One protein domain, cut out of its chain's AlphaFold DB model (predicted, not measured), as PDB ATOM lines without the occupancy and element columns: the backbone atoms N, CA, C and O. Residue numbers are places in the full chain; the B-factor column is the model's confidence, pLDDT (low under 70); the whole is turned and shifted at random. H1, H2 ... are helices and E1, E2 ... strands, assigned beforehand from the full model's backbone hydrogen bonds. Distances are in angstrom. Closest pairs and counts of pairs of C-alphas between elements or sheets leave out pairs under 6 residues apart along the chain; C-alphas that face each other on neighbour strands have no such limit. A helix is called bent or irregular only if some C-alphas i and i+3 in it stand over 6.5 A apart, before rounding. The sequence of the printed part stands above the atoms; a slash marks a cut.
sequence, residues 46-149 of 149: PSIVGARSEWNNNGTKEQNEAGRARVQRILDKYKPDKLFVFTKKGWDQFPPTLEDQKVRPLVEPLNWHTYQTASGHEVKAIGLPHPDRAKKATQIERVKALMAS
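This is residues 46 to 149 of the 149 residues of an uncharacterized protein of Sphingobium sp. (strain YBL2) (UniProt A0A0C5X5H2). A narrow sheet of three strands stands between two helices that each only graze it: the long H2 comes to the end where E3 begins, and H4 to the end where E3 ends. H2 runs on away from the sheet, with the small H1 off its far end; the short H3 sits in the angle between H2 and the sheet, and the long link of residues 94 to 112 swings out beyond E2. The 104 printed residues include four named helices and three named strands, in the order H1, H2, E1, H3, E2, E3, H4, and the class is mixed. The sheet's order is E1, E3, E2, with E1 and E3 parallel and E3 and E2 antiparallel. The whole is compact, with a radius of gyration of the C-alphas of 14.4 A and spans of 39 by 37 by 25 A.

H1, residues 52 to 57, and H2, residues 61 to 78, are apart, though a tight link joins them. H1 is not on the sheet. H2 only grazes the sheet with its residues 72 to 76; the closest C-alphas of H2 and E3, residues 122 to 128, are those of Leu 75 and Val 123, 7.5 A apart. E1, residues 82 to 86, is an edge strand and the parallel neighbour of E3, at 24 degrees, with N 83 and O 124 at 2.8 A, within hydrogen-bond range. H3, residues 90 to 93, is close to H2 but not clearly touching, the closest C-alphas being those of Asn 64 and Gln 93, 6.5 A apart. H3 is only just on the sheet, with 5 pairs of C-alphas within 10 A, and only grazes it with residues 90 to 91. E2, residues 113 to 116, the other edge strand, forms an antiparallel hairpin with E3 at 143 degrees, with N 125 and O 113 at 2.7 A. H4, residues 136 to 148, only grazes the sheet with its residues 139 to 147; its closest C-alpha to E3 is that of Gln 139, 8.0 A from that of Leu 128. Every O i to N i+4 pair is within hydrogen-bond range in H2 and H4; H1 has 0 of 2, but 2 of 3 O i to N i+3 pairs, and H3 is too short for an i+4 pair.

H1 begins at C-alpha 52, (19.237, -79.486, 59.129), and is irregular, with C-alphas 53 and 56 7.1 A apart. H2 is 25.9 A long and ends at C-alpha 78, (8.312, -107.786, 48.690). E1 is 13.0 A, H3 5.4 A, E2 10.2 A and E3 19.5 A long. H4, 18.5 A long, ends at C-alpha 148, (-5.975, -106.219, 66.074).

The C-alphas farthest apart, those of Ser 53 and Gly 120, are 40.7 A apart. The printed part has no cut, and the link from H3 to E2, 19 residues, is long. Mean pLDDT of the printed part is 85.3; it is under 70 at residues 52, 54, 56 to 57 and 100 to 107.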
ATOM      1  N   PRO A  46      15.953 -91.828  49.518       77.62
ATOM      2  CA  PRO A  46      17.145 -92.666  49.682       77.62
ATOM      3  C   PRO A  46      18.450 -91.864  49.862       77.62
ATOM      4  O   PRO A  46      19.531 -92.447  49.863       77.62
ATOM      5  N   SER A  47      18.357 -90.544  50.001       81.88
ATOM      6  CA  SER A  47      19.474 -89.608  50.125       81.88
ATOM      7  C   SER A  47      19.247 -88.630  51.276       81.88
ATOM      8  O   SER A  47      18.119 -88.420  51.720       81.88
ATOM      9  N   ILE A  48      20.323 -87.996  51.737       81.06
ATOM     10  CA  ILE A  48      20.250 -86.936  52.742       81.06
ATOM     11  C   ILE A  48      19.461 -85.749  52.169       81.06
ATOM     12  O   ILE A  48      19.736 -85.270  51.068       81.06
ATOM     13  N   VAL A  49      18.474 -85.275  52.929       75.19
ATOM     14  CA  VAL A  49      17.685 -84.076  52.618       75.19
ATOM     15  C   VAL A  49      18.460 -82.856  53.117       75.19
ATOM     16  O   VAL A  49      18.080 -82.237  54.100       75.19
ATOM     17  N   GLY A  50      19.614 -82.580  52.507       73.50
ATOM     18  CA  GLY A  50      20.446 -81.414  52.821       73.50
ATOM     19  C   GLY A  50      20.843 -81.246  54.297       73.50
ATOM     20  O   GLY A  50      20.833 -82.185  55.105       73.50
ATOM     21  N   ALA A  51      21.219 -80.019  54.648       76.69
ATOM     22  CA  ALA A  51      21.508 -79.609  56.015       76.69
ATOM     23  C   ALA A  51      20.225 -79.533  56.860       76.69
ATOM     24  O   ALA A  51      19.108 -79.446  56.356       76.69
ATOM     25  N   ARG A  52      20.375 -79.508  58.190       68.88
ATOM     26  CA  ARG A  52      19.237 -79.486  59.129       68.88
ATOM     27  C   ARG A  52      18.265 -78.319  58.899       68.88
ATOM     28  O   ARG A  52      17.072 -78.470  59.153       68.88
ATOM     29  N   SER A  53      18.757 -77.174  58.423       70.56
ATOM     30  CA  SER A  53      17.942 -76.009  58.046       70.56
ATOM     31  C   SER A  53      16.989 -76.293  56.879       70.56
ATOM     32  O   SER A  53      15.937 -75.667  56.783       70.56
ATOM     33  N   GLU A  54      17.317 -77.265  56.030       67.12
ATOM     34  CA  GLU A  54      16.601 -77.603  54.796       67.12
ATOM     35  C   GLU A  54      15.611 -78.762  54.985       67.12
ATOM     36  O   GLU A  54      14.795 -79.040  54.108       67.12
ATOM     37  N   TRP A  55      15.604 -79.411  56.156       70.31
ATOM     38  CA  TRP A  55      14.727 -80.554  56.455       70.31
ATOM     39  C   TRP A  55      13.233 -80.219  56.361       70.31
ATOM     40  O   TRP A  55      12.411 -81.107  56.134       70.31
ATOM     41  N   ASN A  56      12.865 -78.942  56.502       64.62
ATOM     42  CA  ASN A  56      11.481 -78.487  56.344       64.62
ATOM     43  C   ASN A  56      10.979 -78.558  54.893       64.62
ATOM     44  O   ASN A  56       9.764 -78.557  54.686       64.62
ATOM     45  N   ASN A  57      11.882 -78.657  53.913       65.50
ATOM     46  CA  ASN A  57      11.536 -78.674  52.492       65.50
ATOM     47  C   ASN A  57      10.996 -80.038  52.031       65.50
ATOM     48  O   ASN A  57      10.474 -80.136  50.929       65.50
ATOM     49  N   ASN A  58      11.061 -81.077  52.879       73.12
ATOM     50  CA  ASN A  58      10.638 -82.449  52.565       73.12
ATOM     51  C   ASN A  58      11.317 -83.029  51.308       73.12
ATOM     52  O   ASN A  58      10.702 -83.811  50.594       73.12
ATOM     53  N   GLY A  59      12.573 -82.662  51.043       80.94
ATOM     54  CA  GLY A  59      13.315 -83.099  49.857       80.94
ATOM     55  C   GLY A  59      13.048 -82.250  48.614       80.94
ATOM     56  O   GLY A  59      12.054 -81.533  48.528       80.94
ATOM     57  N   THR A  60      13.955 -82.320  47.638       86.62
ATOM     58  CA  THR A  60      13.729 -81.724  46.313       86.62
ATOM     59  C   THR A  60      12.645 -82.488  45.548       86.62
ATOM     60  O   THR A  60      12.242 -83.594  45.928       86.62
ATOM     61  N   LYS A  61      12.170 -81.924  44.434       87.25
ATOM     62  CA  LYS A  61      11.209 -82.601  43.555       87.25
ATOM     63  C   LYS A  61      11.746 -83.961  43.092       87.25
ATOM     64  O   LYS A  61      11.045 -84.962  43.213       87.25
ATOM     65  N   GLU A  62      13.003 -84.002  42.666       89.62
ATOM     66  CA  GLU A  62      13.693 -85.197  42.168       89.62
ATOM     67  C   GLU A  62      13.837 -86.247  43.277       89.62
ATOM     68  O   GLU A  62      13.602 -87.435  43.061       89.62
ATOM     69  N   GLN A  63      14.163 -85.811  44.498       89.62
ATOM     70  CA  GLN A  63      14.229 -86.690  45.667       89.62
ATOM     71  C   GLN A  63      12.868 -87.317  45.990       89.62
ATOM     72  O   GLN A  63      12.796 -88.506  46.311       89.62
ATOM     73  N   ASN A  64      11.790 -86.541  45.878       89.06
ATOM     74  CA  ASN A  64      10.431 -87.018  46.114       89.06
ATOM     75  C   ASN A  64       9.941 -87.956  45.004       89.06
ATOM     76  O   ASN A  64       9.304 -88.968  45.297       89.06
ATOM     77  N   GLU A  65      10.279 -87.684  43.742       91.19
ATOM     78  CA  GLU A  65      10.018 -88.592  42.615       91.19
ATOM     79  C   GLU A  65      10.754 -89.925  42.787       91.19
ATOM     80  O   GLU A  65      10.137 -90.991  42.695       91.19
ATOM     81  N   ALA A  66      12.039 -89.878  43.145       92.19
ATOM     82  CA  ALA A  66      12.821 -91.069  43.460       92.19
ATOM     83  C   ALA A  66      12.249 -91.834  44.666       92.19
ATOM     84  O   ALA A  66      12.217 -93.068  44.659       92.19
ATOM     85  N   GLY A  67      11.764 -91.120  45.685       92.69
ATOM     86  CA  GLY A  67      11.085 -91.699  46.843       92.69
ATOM     87  C   GLY A  67       9.811 -92.454  46.459       92.69
ATOM     88  O   GLY A  67       9.653 -93.616  46.841       92.69
ATOM     89  N   ARG A  68       8.943 -91.853  45.633       92.94
ATOM     90  CA  ARG A  68       7.716 -92.500  45.127       92.94
ATOM     91  C   ARG A  68       8.018 -93.770  44.343       92.94
ATOM     92  O   ARG A  68       7.474 -94.826  44.661       92.94
ATOM     93  N   ALA A  69       8.933 -93.689  43.376       93.94
ATOM     94  CA  ALA A  69       9.344 -94.847  42.585       93.94
ATOM     95  C   ALA A  69       9.931 -95.959  43.469       93.94
ATOM     96  O   ALA A  69       9.700 -97.150  43.249       93.94
ATOM     97  N   ARG A  70      10.672 -95.579  44.517       95.25
ATOM     98  CA  ARG A  70      11.247 -96.527  45.468       95.25
ATOM     99  C   ARG A  70      10.191 -97.233  46.313       95.25
ATOM    100  O   ARG A  70      10.343 -98.439  46.496       95.25
ATOM    101  N   VAL A  71       9.166 -96.527  46.799       94.88
ATOM    102  CA  VAL A  71       8.035 -97.141  47.518       94.88
ATOM    103  C   VAL A  71       7.384 -98.198  46.632       94.88
ATOM    104  O   VAL A  71       7.364 -99.361  47.025       94.88
ATOM    105  N   GLN A  72       6.963 -97.830  45.417       94.56
ATOM    106  CA  GLN A  72       6.274 -98.748  44.504       94.56
ATOM    107  C   GLN A  72       7.100-100.016  44.245       94.56
ATOM    108  O   GLN A  72       6.629-101.126  44.471       94.56
ATOM    109  N   ARG A  73       8.385 -99.855  43.909       96.31
ATOM    110  CA  ARG A  73       9.300-100.983  43.681       96.31
ATOM    111  C   ARG A  73       9.432-101.909  44.895       96.31
ATOM    112  O   ARG A  73       9.573-103.116  44.722       96.31
ATOM    113  N   ILE A  74       9.463-101.366  46.114       96.75
ATOM    114  CA  ILE A  74       9.551-102.174  47.340       96.75
ATOM    115  C   ILE A  74       8.252-102.955  47.548       96.75
ATOM    116  O   ILE A  74       8.320-104.151  47.827       96.75
ATOM    117  N   LEU A  75       7.098-102.308  47.376       96.81
ATOM    118  CA  LEU A  75       5.798-102.965  47.510       96.81
ATOM    119  C   LEU A  75       5.634-104.084  46.477       96.81
ATOM    120  O   LEU A  75       5.296-105.203  46.851       96.81
ATOM    121  N   ASP A  76       5.975-103.828  45.215       96.94
ATOM    122  CA  ASP A  76       5.886-104.825  44.143       96.94
ATOM    123  C   ASP A  76       6.814-106.022  44.375       96.94
ATOM    124  O   ASP A  76       6.435-107.169  44.127       96.94
ATOM    125  N   LYS A  77       8.035-105.763  44.862       97.81
ATOM    126  CA  LYS A  77       9.043-106.804  45.077       97.81
ATOM    127  C   LYS A  77       8.728-107.685  46.280       97.81
ATOM    128  O   LYS A  77       8.875-108.899  46.189       97.81
ATOM    129  N   TYR A  78       8.395-107.073  47.414       97.69
ATOM    130  CA  TYR A  78       8.312-107.786  48.690       97.69
ATOM    131  C   TYR A  78       6.886-108.097  49.133       97.69
ATOM    132  O   TYR A  78       6.726-108.950  49.998       97.69
ATOM    133  N   LYS A  79       5.880-107.432  48.552       96.88
ATOM    134  CA  LYS A  79       4.451-107.679  48.794       96.88
ATOM    135  C   LYS A  79       4.096-107.799  50.288       96.88
ATOM    136  O   LYS A  79       3.531-108.807  50.696       96.88
ATOM    137  N   PRO A  80       4.465-106.814  51.130       96.88
ATOM    138  CA  PRO A  80       4.114-106.870  52.545       96.88
ATOM    139  C   PRO A  80       2.595-106.760  52.729       96.88
ATOM    140  O   PRO A  80       1.921-106.125  51.923       96.88
ATOM    141  N   ASP A  81       2.053-107.296  53.820       95.94
ATOM    142  CA  ASP A  81       0.624-107.130  54.133       95.94
ATOM    143  C   ASP A  81       0.313-105.726  54.668       95.94
ATOM    144  O   ASP A  81      -0.724-105.134  54.362       95.94
ATOM    145  N   LYS A  82       1.232-105.175  55.476       95.88
ATOM    146  CA  LYS A  82       1.068-103.897  56.180       95.88
ATOM    147  C   LYS A  82       2.280-102.979  55.977       95.88
ATOM    148  O   LYS A  82       3.427-103.417  56.056       95.88
ATOM    149  N   LEU A  83       2.028-101.685  55.772       95.50
ATOM    150  CA  LEU A  83       3.024-100.615  55.688       95.50
ATOM    151  C   LEU A  83       2.731 -99.531  56.734       95.50
ATOM    152  O   LEU A  83       1.748 -98.799  56.643       95.50
ATOM    153  N   PHE A  84       3.637 -99.363  57.693       94.31
ATOM    154  CA  PHE A  84       3.573 -98.278  58.671       94.31
ATOM    155  C   PHE A  84       4.474 -97.119  58.240       94.31
ATOM    156  O   PHE A  84       5.690 -97.275  58.111       94.31
ATOM    157  N   VAL A  85       3.891 -95.937  58.046       92.38
ATOM    158  CA  VAL A  85       4.602 -94.738  57.588       92.38
ATOM    159  C   VAL A  85       4.744 -93.745  58.734       92.38
ATOM    160  O   VAL A  85       3.817 -93.013  59.078       92.38
ATOM    161  N   PHE A  86       5.939 -93.676  59.313       91.56
ATOM    162  CA  PHE A  86       6.245 -92.750  60.402       91.56
ATOM    163  C   PHE A  86       6.608 -91.362  59.871       91.56
ATOM    164  O   PHE A  86       7.764 -91.082  59.562       91.56
ATOM    165  N   THR A  87       5.635 -90.459  59.769       84.56
ATOM    166  CA  THR A  87       5.863 -89.102  59.256       84.56
ATOM    167  C   THR A  87       4.934 -88.072  59.891       84.56
ATOM    168  O   THR A  87       3.901 -88.402  60.459       84.56
ATOM    169  N   LYS A  88       5.313 -86.790  59.824       73.88
ATOM    170  CA  LYS A  88       4.438 -85.671  60.222       73.88
ATOM    171  C   LYS A  88       3.678 -85.078  59.032       73.88
ATOM    172  O   LYS A  88       2.545 -84.645  59.189       73.88
ATOM    173  N   LYS A  89       4.329 -84.983  57.871       72.50
ATOM    174  CA  LYS A  89       3.805 -84.299  56.673       72.50
ATOM    175  C   LYS A  89       4.090 -85.043  55.369       72.50
ATOM    176  O   LYS A  89       3.568 -84.662  54.335       72.50
ATOM    177  N   GLY A  90       4.921 -86.083  55.410       77.25
ATOM    178  CA  GLY A  90       5.431 -86.737  54.209       77.25
ATOM    179  C   GLY A  90       4.429 -87.645  53.509       77.25
ATOM    180  O   GLY A  90       4.728 -88.076  52.406       77.25
ATOM    181  N   TRP A  91       3.265 -87.930  54.106       83.38
ATOM    182  CA  TRP A  91       2.275 -88.822  53.497       83.38
ATOM    183  C   TRP A  91       1.831 -88.333  52.116       83.38
ATOM    184  O   TRP A  91       1.796 -89.120  51.184       83.38
ATOM    185  N   ASP A  92       1.607 -87.028  51.947       81.44
ATOM    186  CA  ASP A  92       1.185 -86.470  50.651       81.44
ATOM    187  C   ASP A  92       2.230 -86.643  49.539       81.44
ATOM    188  O   ASP A  92       1.935 -86.415  48.371       81.44
ATOM    189  N   GLN A  93       3.476 -86.977  49.895       85.19
ATOM    190  CA  GLN A  93       4.538 -87.233  48.925       85.19
ATOM    191  C   GLN A  93       4.577 -88.690  48.465       85.19
ATOM    192  O   GLN A  93       5.257 -88.972  47.475       85.19
ATOM    193  N   PHE A  94       3.888 -89.602  49.159       88.44
ATOM    194  CA  PHE A  94       3.820 -91.010  48.782       88.44
ATOM    195  C   PHE A  94       3.005 -91.203  47.493       88.44
ATOM    196  O   PHE A  94       2.266 -90.305  47.084       88.44
ATOM    197  N   PRO A  95       3.147 -92.359  46.820       88.75
ATOM    198  CA  PRO A  95       2.262 -92.720  45.719       88.75
ATOM    199  C   PRO A  95       0.780 -92.655  46.140       88.75
ATOM    200  O   PRO A  95       0.482 -92.804  47.333       88.75
ATOM    201  N   PRO A  96      -0.142 -92.446  45.185       87.25
ATOM    202  CA  PRO A  96      -1.573 -92.469  45.461       87.25
ATOM    203  C   PRO A  96      -2.032 -93.865  45.902       87.25
ATOM    204  O   PRO A  96      -1.501 -94.880  45.452       87.25
ATOM    205  N   THR A  97      -3.017 -93.895  46.794       90.25
ATOM    206  CA  THR A  97      -3.698 -95.108  47.272       90.25
ATOM    207  C   THR A  97      -5.001 -95.325  46.499       90.25
ATOM    208  O   THR A  97      -5.435 -94.430  45.774       90.25
ATOM    209  N   LEU A  98      -5.632 -96.493  46.646       89.94
ATOM    210  CA  LEU A  98      -6.917 -96.801  45.997       89.94
ATOM    211  C   LEU A  98      -8.083 -95.979  46.558       89.94
ATOM    212  O   LEU A  98      -9.067 -95.743  45.867       89.94
ATOM    213  N   GLU A  99      -8.002 -95.566  47.820       87.25
ATOM    214  CA  GLU A  99      -9.023 -94.742  48.444       87.25
ATOM    215  C   GLU A  99      -8.960 -93.311  47.892       87.25
ATOM    216  O   GLU A  99      -7.926 -92.649  47.996       87.25
ATOM    217  N   ASP A 100     -10.096 -92.800  47.410       63.38
ATOM    218  CA  ASP A 100     -10.299 -91.442  46.859       63.38
ATOM    219  C   ASP A 100     -10.105 -90.287  47.877       63.38
ATOM    220  O   ASP A 100     -10.573 -89.158  47.694       63.38
ATOM    221  N   GLN A 101      -9.475 -90.537  49.024       60.12
ATOM    222  CA  GLN A 101      -9.692 -89.710  50.205       60.12
ATOM    223  C   GLN A 101      -8.800 -88.467  50.326       60.12
ATOM    224  O   GLN A 101      -7.576 -88.497  50.224       60.12
ATOM    225  N   LYS A 102      -9.471 -87.368  50.709       55.59
ATOM    226  CA  LYS A 102      -8.911 -86.104  51.226       55.59
ATOM    227  C   LYS A 102      -8.351 -86.226  52.654       55.59
ATOM    228  O   LYS A 102      -7.746 -85.276  53.155       55.59
ATOM    229  N   VAL A 103      -8.598 -87.348  53.337       54.44
ATOM    230  CA  VAL A 103      -8.180 -87.582  54.724       54.44
ATOM    231  C   VAL A 103      -6.793 -88.206  54.714       54.44
ATOM    232  O   VAL A 103      -6.573 -89.274  54.155       54.44
ATOM    233  N   ARG A 104      -5.837 -87.512  55.331       63.88
ATOM    234  CA  ARG A 104      -4.494 -88.050  55.550       63.88
ATOM    235  C   ARG A 104      -4.581 -89.062  56.689       63.88
ATOM    236  O   ARG A 104      -5.173 -88.725  57.712       63.88
ATOM    237  N   PRO A 105      -3.901 -90.210  56.624       61.09
ATOM    238  CA  PRO A 105      -3.996 -91.241  57.658       61.09
ATOM    239  C   PRO A 105      -3.389 -90.852  59.010       61.09
ATOM    240  O   PRO A 105      -3.370 -91.657  59.923       61.09
ATOM    241  N   LEU A 106      -2.891 -89.620  59.160       67.19
ATOM    242  CA  LEU A 106      -2.478 -89.039  60.439       67.19
ATOM    243  C   LEU A 106      -3.630 -88.330  61.179       67.19
ATOM    244  O   LEU A 106      -3.391 -87.755  62.243       67.19
ATOM    245  N   VAL A 107      -4.833 -88.295  60.601       69.69
ATOM    246  CA  VAL A 107      -6.027 -87.665  61.180       69.69
ATOM    247  C   VAL A 107      -6.867 -88.743  61.854       69.69
ATOM    248  O   VAL A 107      -7.108 -89.787  61.264       69.69
ATOM    249  N   GLU A 108      -7.289 -88.492  63.092       72.38
ATOM    250  CA  GLU A 108      -8.181 -89.401  63.815       72.38
ATOM    251  C   GLU A 108      -9.614 -89.321  63.249       72.38
ATOM    252  O   GLU A 108     -10.083 -88.212  62.968       72.38
ATOM    253  N   PRO A 109     -10.334 -90.451  63.126       75.50
ATOM    254  CA  PRO A 109      -9.872 -91.813  63.409       75.50
ATOM    255  C   PRO A 109      -8.850 -92.298  62.371       75.50
ATOM    256  O   PRO A 109      -9.025 -92.067  61.174       75.50
ATOM    257  N   LEU A 110      -7.785 -92.970  62.828       81.50
ATOM    258  CA  LEU A 110      -6.790 -93.554  61.922       81.50
ATOM    259  C   LEU A 110      -7.444 -94.611  61.021       81.50
ATOM    260  O   LEU A 110      -8.072 -95.544  61.518       81.50
ATOM    261  N   ASN A 111      -7.242 -94.492  59.709       83.06
ATOM    262  CA  ASN A 111      -7.784 -95.418  58.716       83.06
ATOM    263  C   ASN A 111      -6.662 -96.070  57.906       83.06
ATOM    264  O   ASN A 111      -5.657 -95.431  57.578       83.06
ATOM    265  N   TRP A 112      -6.858 -97.343  57.572       90.19
ATOM    266  CA  TRP A 112      -6.023 -98.040  56.603       90.19
ATOM    267  C   TRP A 112      -6.311 -97.519  55.197       90.19
ATOM    268  O   TRP A 112      -7.467 -97.349  54.817       90.19
ATOM    269  N   HIS A 113      -5.248 -97.309  54.434       91.06
ATOM    270  CA  HIS A 113      -5.292 -97.087  52.996       91.06
ATOM    271  C   HIS A 113      -4.718 -98.302  52.269       91.06
ATOM    272  O   HIS A 113      -4.038 -99.125  52.879       91.06
ATOM    273  N   THR A 114      -4.935 -98.406  50.968       93.56
ATOM    274  CA  THR A 114      -4.564 -99.568  50.173       93.56
ATOM    275  C   THR A 114      -3.682 -99.146  49.013       93.56
ATOM    276  O   THR A 114      -4.057 -98.318  48.183       93.56
ATOM    277  N   TYR A 115      -2.502 -99.754  48.933       94.31
ATOM    278  CA  TYR A 115      -1.712 -99.790  47.710       94.31
ATOM    279  C   TYR A 115      -1.977-101.091  46.976       94.31
ATOM    280  O   TYR A 115      -2.005-102.155  47.594       94.31
ATOM    281  N   GLN A 116      -2.097-101.017  45.655       94.69
ATOM    282  CA  GLN A 116      -2.105-102.200  44.809       94.69
ATOM    283  C   GLN A 116      -0.729-102.370  44.166       94.69
ATOM    284  O   GLN A 116      -0.183-101.442  43.566       94.69
ATOM    285  N   THR A 117      -0.150-103.556  44.318       94.69
ATOM    286  CA  THR A 117       1.081-103.916  43.605       94.69
ATOM    287  C   THR A 117       0.780-104.236  42.143       94.69
ATOM    288  O   THR A 117      -0.339-104.619  41.802       94.69
ATOM    289  N   ALA A 118       1.801-104.217  41.288       92.44
ATOM    290  CA  ALA A 118       1.699-104.648  39.891       92.44
ATOM    291  C   ALA A 118       1.190-106.098  39.733       92.44
ATOM    292  O   ALA A 118       0.677-106.467  38.681       92.44
ATOM    293  N   SER A 119       1.320-106.923  40.778       93.25
ATOM    294  CA  SER A 119       0.813-108.302  40.802       93.25
ATOM    295  C   SER A 119      -0.626-108.446  41.313       93.25
ATOM    296  O   SER A 119      -1.109-109.566  41.434       93.25
ATOM    297  N   GLY A 120      -1.288-107.342  41.665       94.00
ATOM    298  CA  GLY A 120      -2.636-107.331  42.236       94.00
ATOM    299  C   GLY A 120      -2.702-107.514  43.756       94.00
ATOM    300  O   GLY A 120      -3.768-107.312  44.324       94.00
ATOM    301  N   HIS A 121      -1.588-107.838  44.433       96.94
ATOM    302  CA  HIS A 121      -1.529-107.906  45.905       96.94
ATOM    303  C   HIS A 121      -1.843-106.546  46.532       96.94
ATOM    304  O   HIS A 121      -1.297-105.531  46.085       96.94
ATOM    305  N   GLU A 122      -2.682-106.542  47.568       97.06
ATOM    306  CA  GLU A 122      -3.051-105.352  48.334       97.06
ATOM    307  C   GLU A 122      -2.155-105.178  49.560       97.06
ATOM    308  O   GLU A 122      -2.008-106.083  50.377       97.06
ATOM    309  N   VAL A 123      -1.608-103.976  49.728       96.88
ATOM    310  CA  VAL A 123      -0.835-103.588  50.912       96.88
ATOM    311  C   VAL A 123      -1.636-102.569  51.708       96.88
ATOM    312  O   VAL A 123      -1.928-101.484  51.195       96.88
ATOM    313  N   LYS A 124      -1.942-102.870  52.974       95.25
ATOM    314  CA  LYS A 124      -2.607-101.917  53.871       95.25
ATOM    315  C   LYS A 124      -1.584-100.960  54.471       95.25
ATOM    316  O   LYS A 124      -0.658-101.371  55.161       95.25
ATOM    317  N   ALA A 125      -1.723 -99.669  54.211       93.69
ATOM    318  CA  ALA A 125      -0.799 -98.635  54.639       93.69
ATOM    319  C   ALA A 125      -1.453 -97.649  55.608       93.69
ATOM    320  O   ALA A 125      -2.618 -97.295  55.458       93.69
ATOM    321  N   ILE A 126      -0.689 -97.176  56.591       91.69
ATOM    322  CA  ILE A 126      -1.169 -96.195  57.563       91.69
ATOM    323  C   ILE A 126      -0.068 -95.228  57.986       91.69
ATOM    324  O   ILE A 126       1.101 -95.591  58.130       91.69
ATOM    325  N   GLY A 127      -0.451 -93.973  58.192       89.62
ATOM    326  CA  GLY A 127       0.406 -92.915  58.699       89.62
ATOM    327  C   GLY A 127       0.408 -92.883  60.223       89.62
ATOM    328  O   GLY A 127      -0.641 -92.852  60.853       89.62
ATOM    329  N   LEU A 128       1.591 -92.813  60.826       89.88
ATOM    330  CA  LEU A 128       1.772 -92.617  62.263       89.88
ATOM    331  C   LEU A 128       2.722 -91.442  62.535       89.88
ATOM    332  O   LEU A 128       3.661 -91.217  61.767       89.88
ATOM    333  N   PRO A 129       2.554 -90.696  63.645       87.81
ATOM    334  CA  PRO A 129       3.493 -89.638  64.002       87.81
ATOM    335  C   PRO A 129       4.937 -90.140  64.144       87.81
ATOM    336  O   PRO A 129       5.195 -91.187  64.739       87.81
ATOM    337  N   HIS A 130       5.896 -89.351  63.655       87.88
ATOM    338  CA  HIS A 130       7.317 -89.693  63.753       87.88
ATOM    339  C   HIS A 130       7.764 -89.894  65.225       87.88
ATOM    340  O   HIS A 130       7.410 -89.060  66.071       87.88
ATOM    341  N   PRO A 131       8.570 -90.931  65.552       87.44
ATOM    342  CA  PRO A 131       8.988 -91.258  66.922       87.44
ATOM    343  C   PRO A 131       9.628 -90.118  67.721       87.44
ATOM    344  O   PRO A 131       9.490 -90.088  68.944       87.44
ATOM    345  N   ASP A 132      10.272 -89.161  67.049       81.56
ATOM    346  CA  ASP A 132      10.892 -87.990  67.693       81.56
ATOM    347  C   ASP A 132       9.883 -87.044  68.354       81.56
ATOM    348  O   ASP A 132      10.238 -86.296  69.260       81.56
ATOM    349  N   ARG A 133       8.625 -87.040  67.895       75.75
ATOM    350  CA  ARG A 133       7.571 -86.138  68.397       75.75
ATOM    351  C   ARG A 133       6.407 -86.876  69.053       75.75
ATOM    352  O   ARG A 133       5.518 -86.237  69.608       75.75
ATOM    353  N   ALA A 134       6.387 -88.201  68.960       82.00
ATOM    354  CA  ALA A 134       5.306 -89.018  69.479       82.00
ATOM    355  C   ALA A 134       5.525 -89.369  70.958       82.00
ATOM    356  O   ALA A 134       6.643 -89.673  71.383       82.00
ATOM    357  N   LYS A 135       4.440 -89.388  71.740       84.81
ATOM    358  CA  LYS A 135       4.437 -90.004  73.072       84.81
ATOM    359  C   LYS A 135       4.422 -91.526  72.904       84.81
ATOM    360  O   LYS A 135       3.557 -92.051  72.207       84.81
ATOM    361  N   LYS A 136       5.361 -92.229  73.554       84.06
ATOM    362  CA  LYS A 136       5.525 -93.690  73.423       84.06
ATOM    363  C   LYS A 136       4.237 -94.455  73.746       84.06
ATOM    364  O   LYS A 136       3.829 -95.281  72.942       84.06
ATOM    365  N   ALA A 137       3.589 -94.150  74.874       85.75
ATOM    366  CA  ALA A 137       2.370 -94.840  75.311       85.75
ATOM    367  C   ALA A 137       1.236 -94.740  74.274       85.75
ATOM    368  O   ALA A 137       0.695 -95.756  73.858       85.75
ATOM    369  N   THR A 138       0.980 -93.535  73.757       88.75
ATOM    370  CA  THR A 138      -0.039 -93.305  72.720       88.75
ATOM    371  C   THR A 138       0.247 -94.084  71.434       88.75
ATOM    372  O   THR A 138      -0.677 -94.563  70.786       88.75
ATOM    373  N   GLN A 139       1.519 -94.233  71.040       89.88
ATOM    374  CA  GLN A 139       1.860 -95.033  69.857       89.88
ATOM    375  C   GLN A 139       1.687 -96.532  70.084       89.88
ATOM    376  O   GLN A 139       1.256 -97.218  69.165       89.88
ATOM    377  N   ILE A 140       1.981 -97.030  71.287       91.94
ATOM    378  CA  ILE A 140       1.725 -98.430  71.647       91.94
ATOM    379  C   ILE A 140       0.230 -98.733  71.539       91.94
ATOM    380  O   ILE A 140      -0.146 -99.705  70.896       91.94
ATOM    381  N   GLU A 141      -0.625 -97.889  72.120       91.00
ATOM    382  CA  GLU A 141      -2.082 -98.069  72.069       91.00
ATOM    383  C   GLU A 141      -2.603 -98.083  70.627       91.00
ATOM    384  O   GLU A 141      -3.344 -98.990  70.247       91.00
ATOM    385  N   ARG A 142      -2.152 -97.131  69.801       90.75
ATOM    386  CA  ARG A 142      -2.517 -97.051  68.380       90.75
ATOM    387  C   ARG A 142      -2.078 -98.279  67.598       90.75
ATOM    388  O   ARG A 142      -2.895 -98.888  66.919       90.75
ATOM    389  N   VAL A 143      -0.801 -98.653  67.692       92.06
ATOM    390  CA  VAL A 143      -0.279 -99.820  66.968       92.06
ATOM    391  C   VAL A 143      -0.983-101.089  67.437       92.06
ATOM    392  O   VAL A 143      -1.390-101.886  66.601       92.06
ATOM    393  N   LYS A 144      -1.221-101.254  68.742       91.62
ATOM    394  CA  LYS A 144      -1.964-102.402  69.275       91.62
ATOM    395  C   LYS A 144      -3.381-102.491  68.699       91.62
ATOM    396  O   LYS A 144      -3.788-103.579  68.303       91.62
ATOM    397  N   ALA A 145      -4.107-101.375  68.617       89.94
ATOM    398  CA  ALA A 145      -5.443-101.339  68.019       89.94
ATOM    399  C   ALA A 145      -5.414-101.696  66.521       89.94
ATOM    400  O   ALA A 145      -6.194-102.528  66.070       89.94
ATOM    401  N   LEU A 146      -4.464-101.135  65.769       91.19
ATOM    402  CA  LEU A 146      -4.296-101.377  64.330       91.19
ATOM    403  C   LEU A 146      -3.835-102.799  63.995       91.19
ATOM    404  O   LEU A 146      -4.121-103.330  62.926       91.19
ATOM    405  N   MET A 147      -3.076-103.428  64.886       89.56
ATOM    406  CA  MET A 147      -2.651-104.813  64.702       89.56
ATOM    407  C   MET A 147      -3.771-105.812  65.014       89.56
ATOM    408  O   MET A 147      -3.691-106.940  64.537       89.56
ATOM    409  N   ALA A 148      -4.797-105.406  65.771       86.31
ATOM    410  CA  ALA A 148      -5.975-106.219  66.074       86.31
ATOM    411  C   ALA A 148      -7.106-106.091  65.032       86.31
ATOM    412  O   ALA A 148      -8.023-106.910  65.052       86.31
ATOM    413  N   SER A 149      -7.041-105.078  64.156       74.69
ATOM    414  CA  SER A 149      -7.899-104.919  62.973       74.69
ATOM    415  C   SER A 149      -7.336-105.657  61.762       74.69
ATOM    416  O   SER A 149      -8.151-106.236  61.021       74.69
TER     417      SER A 149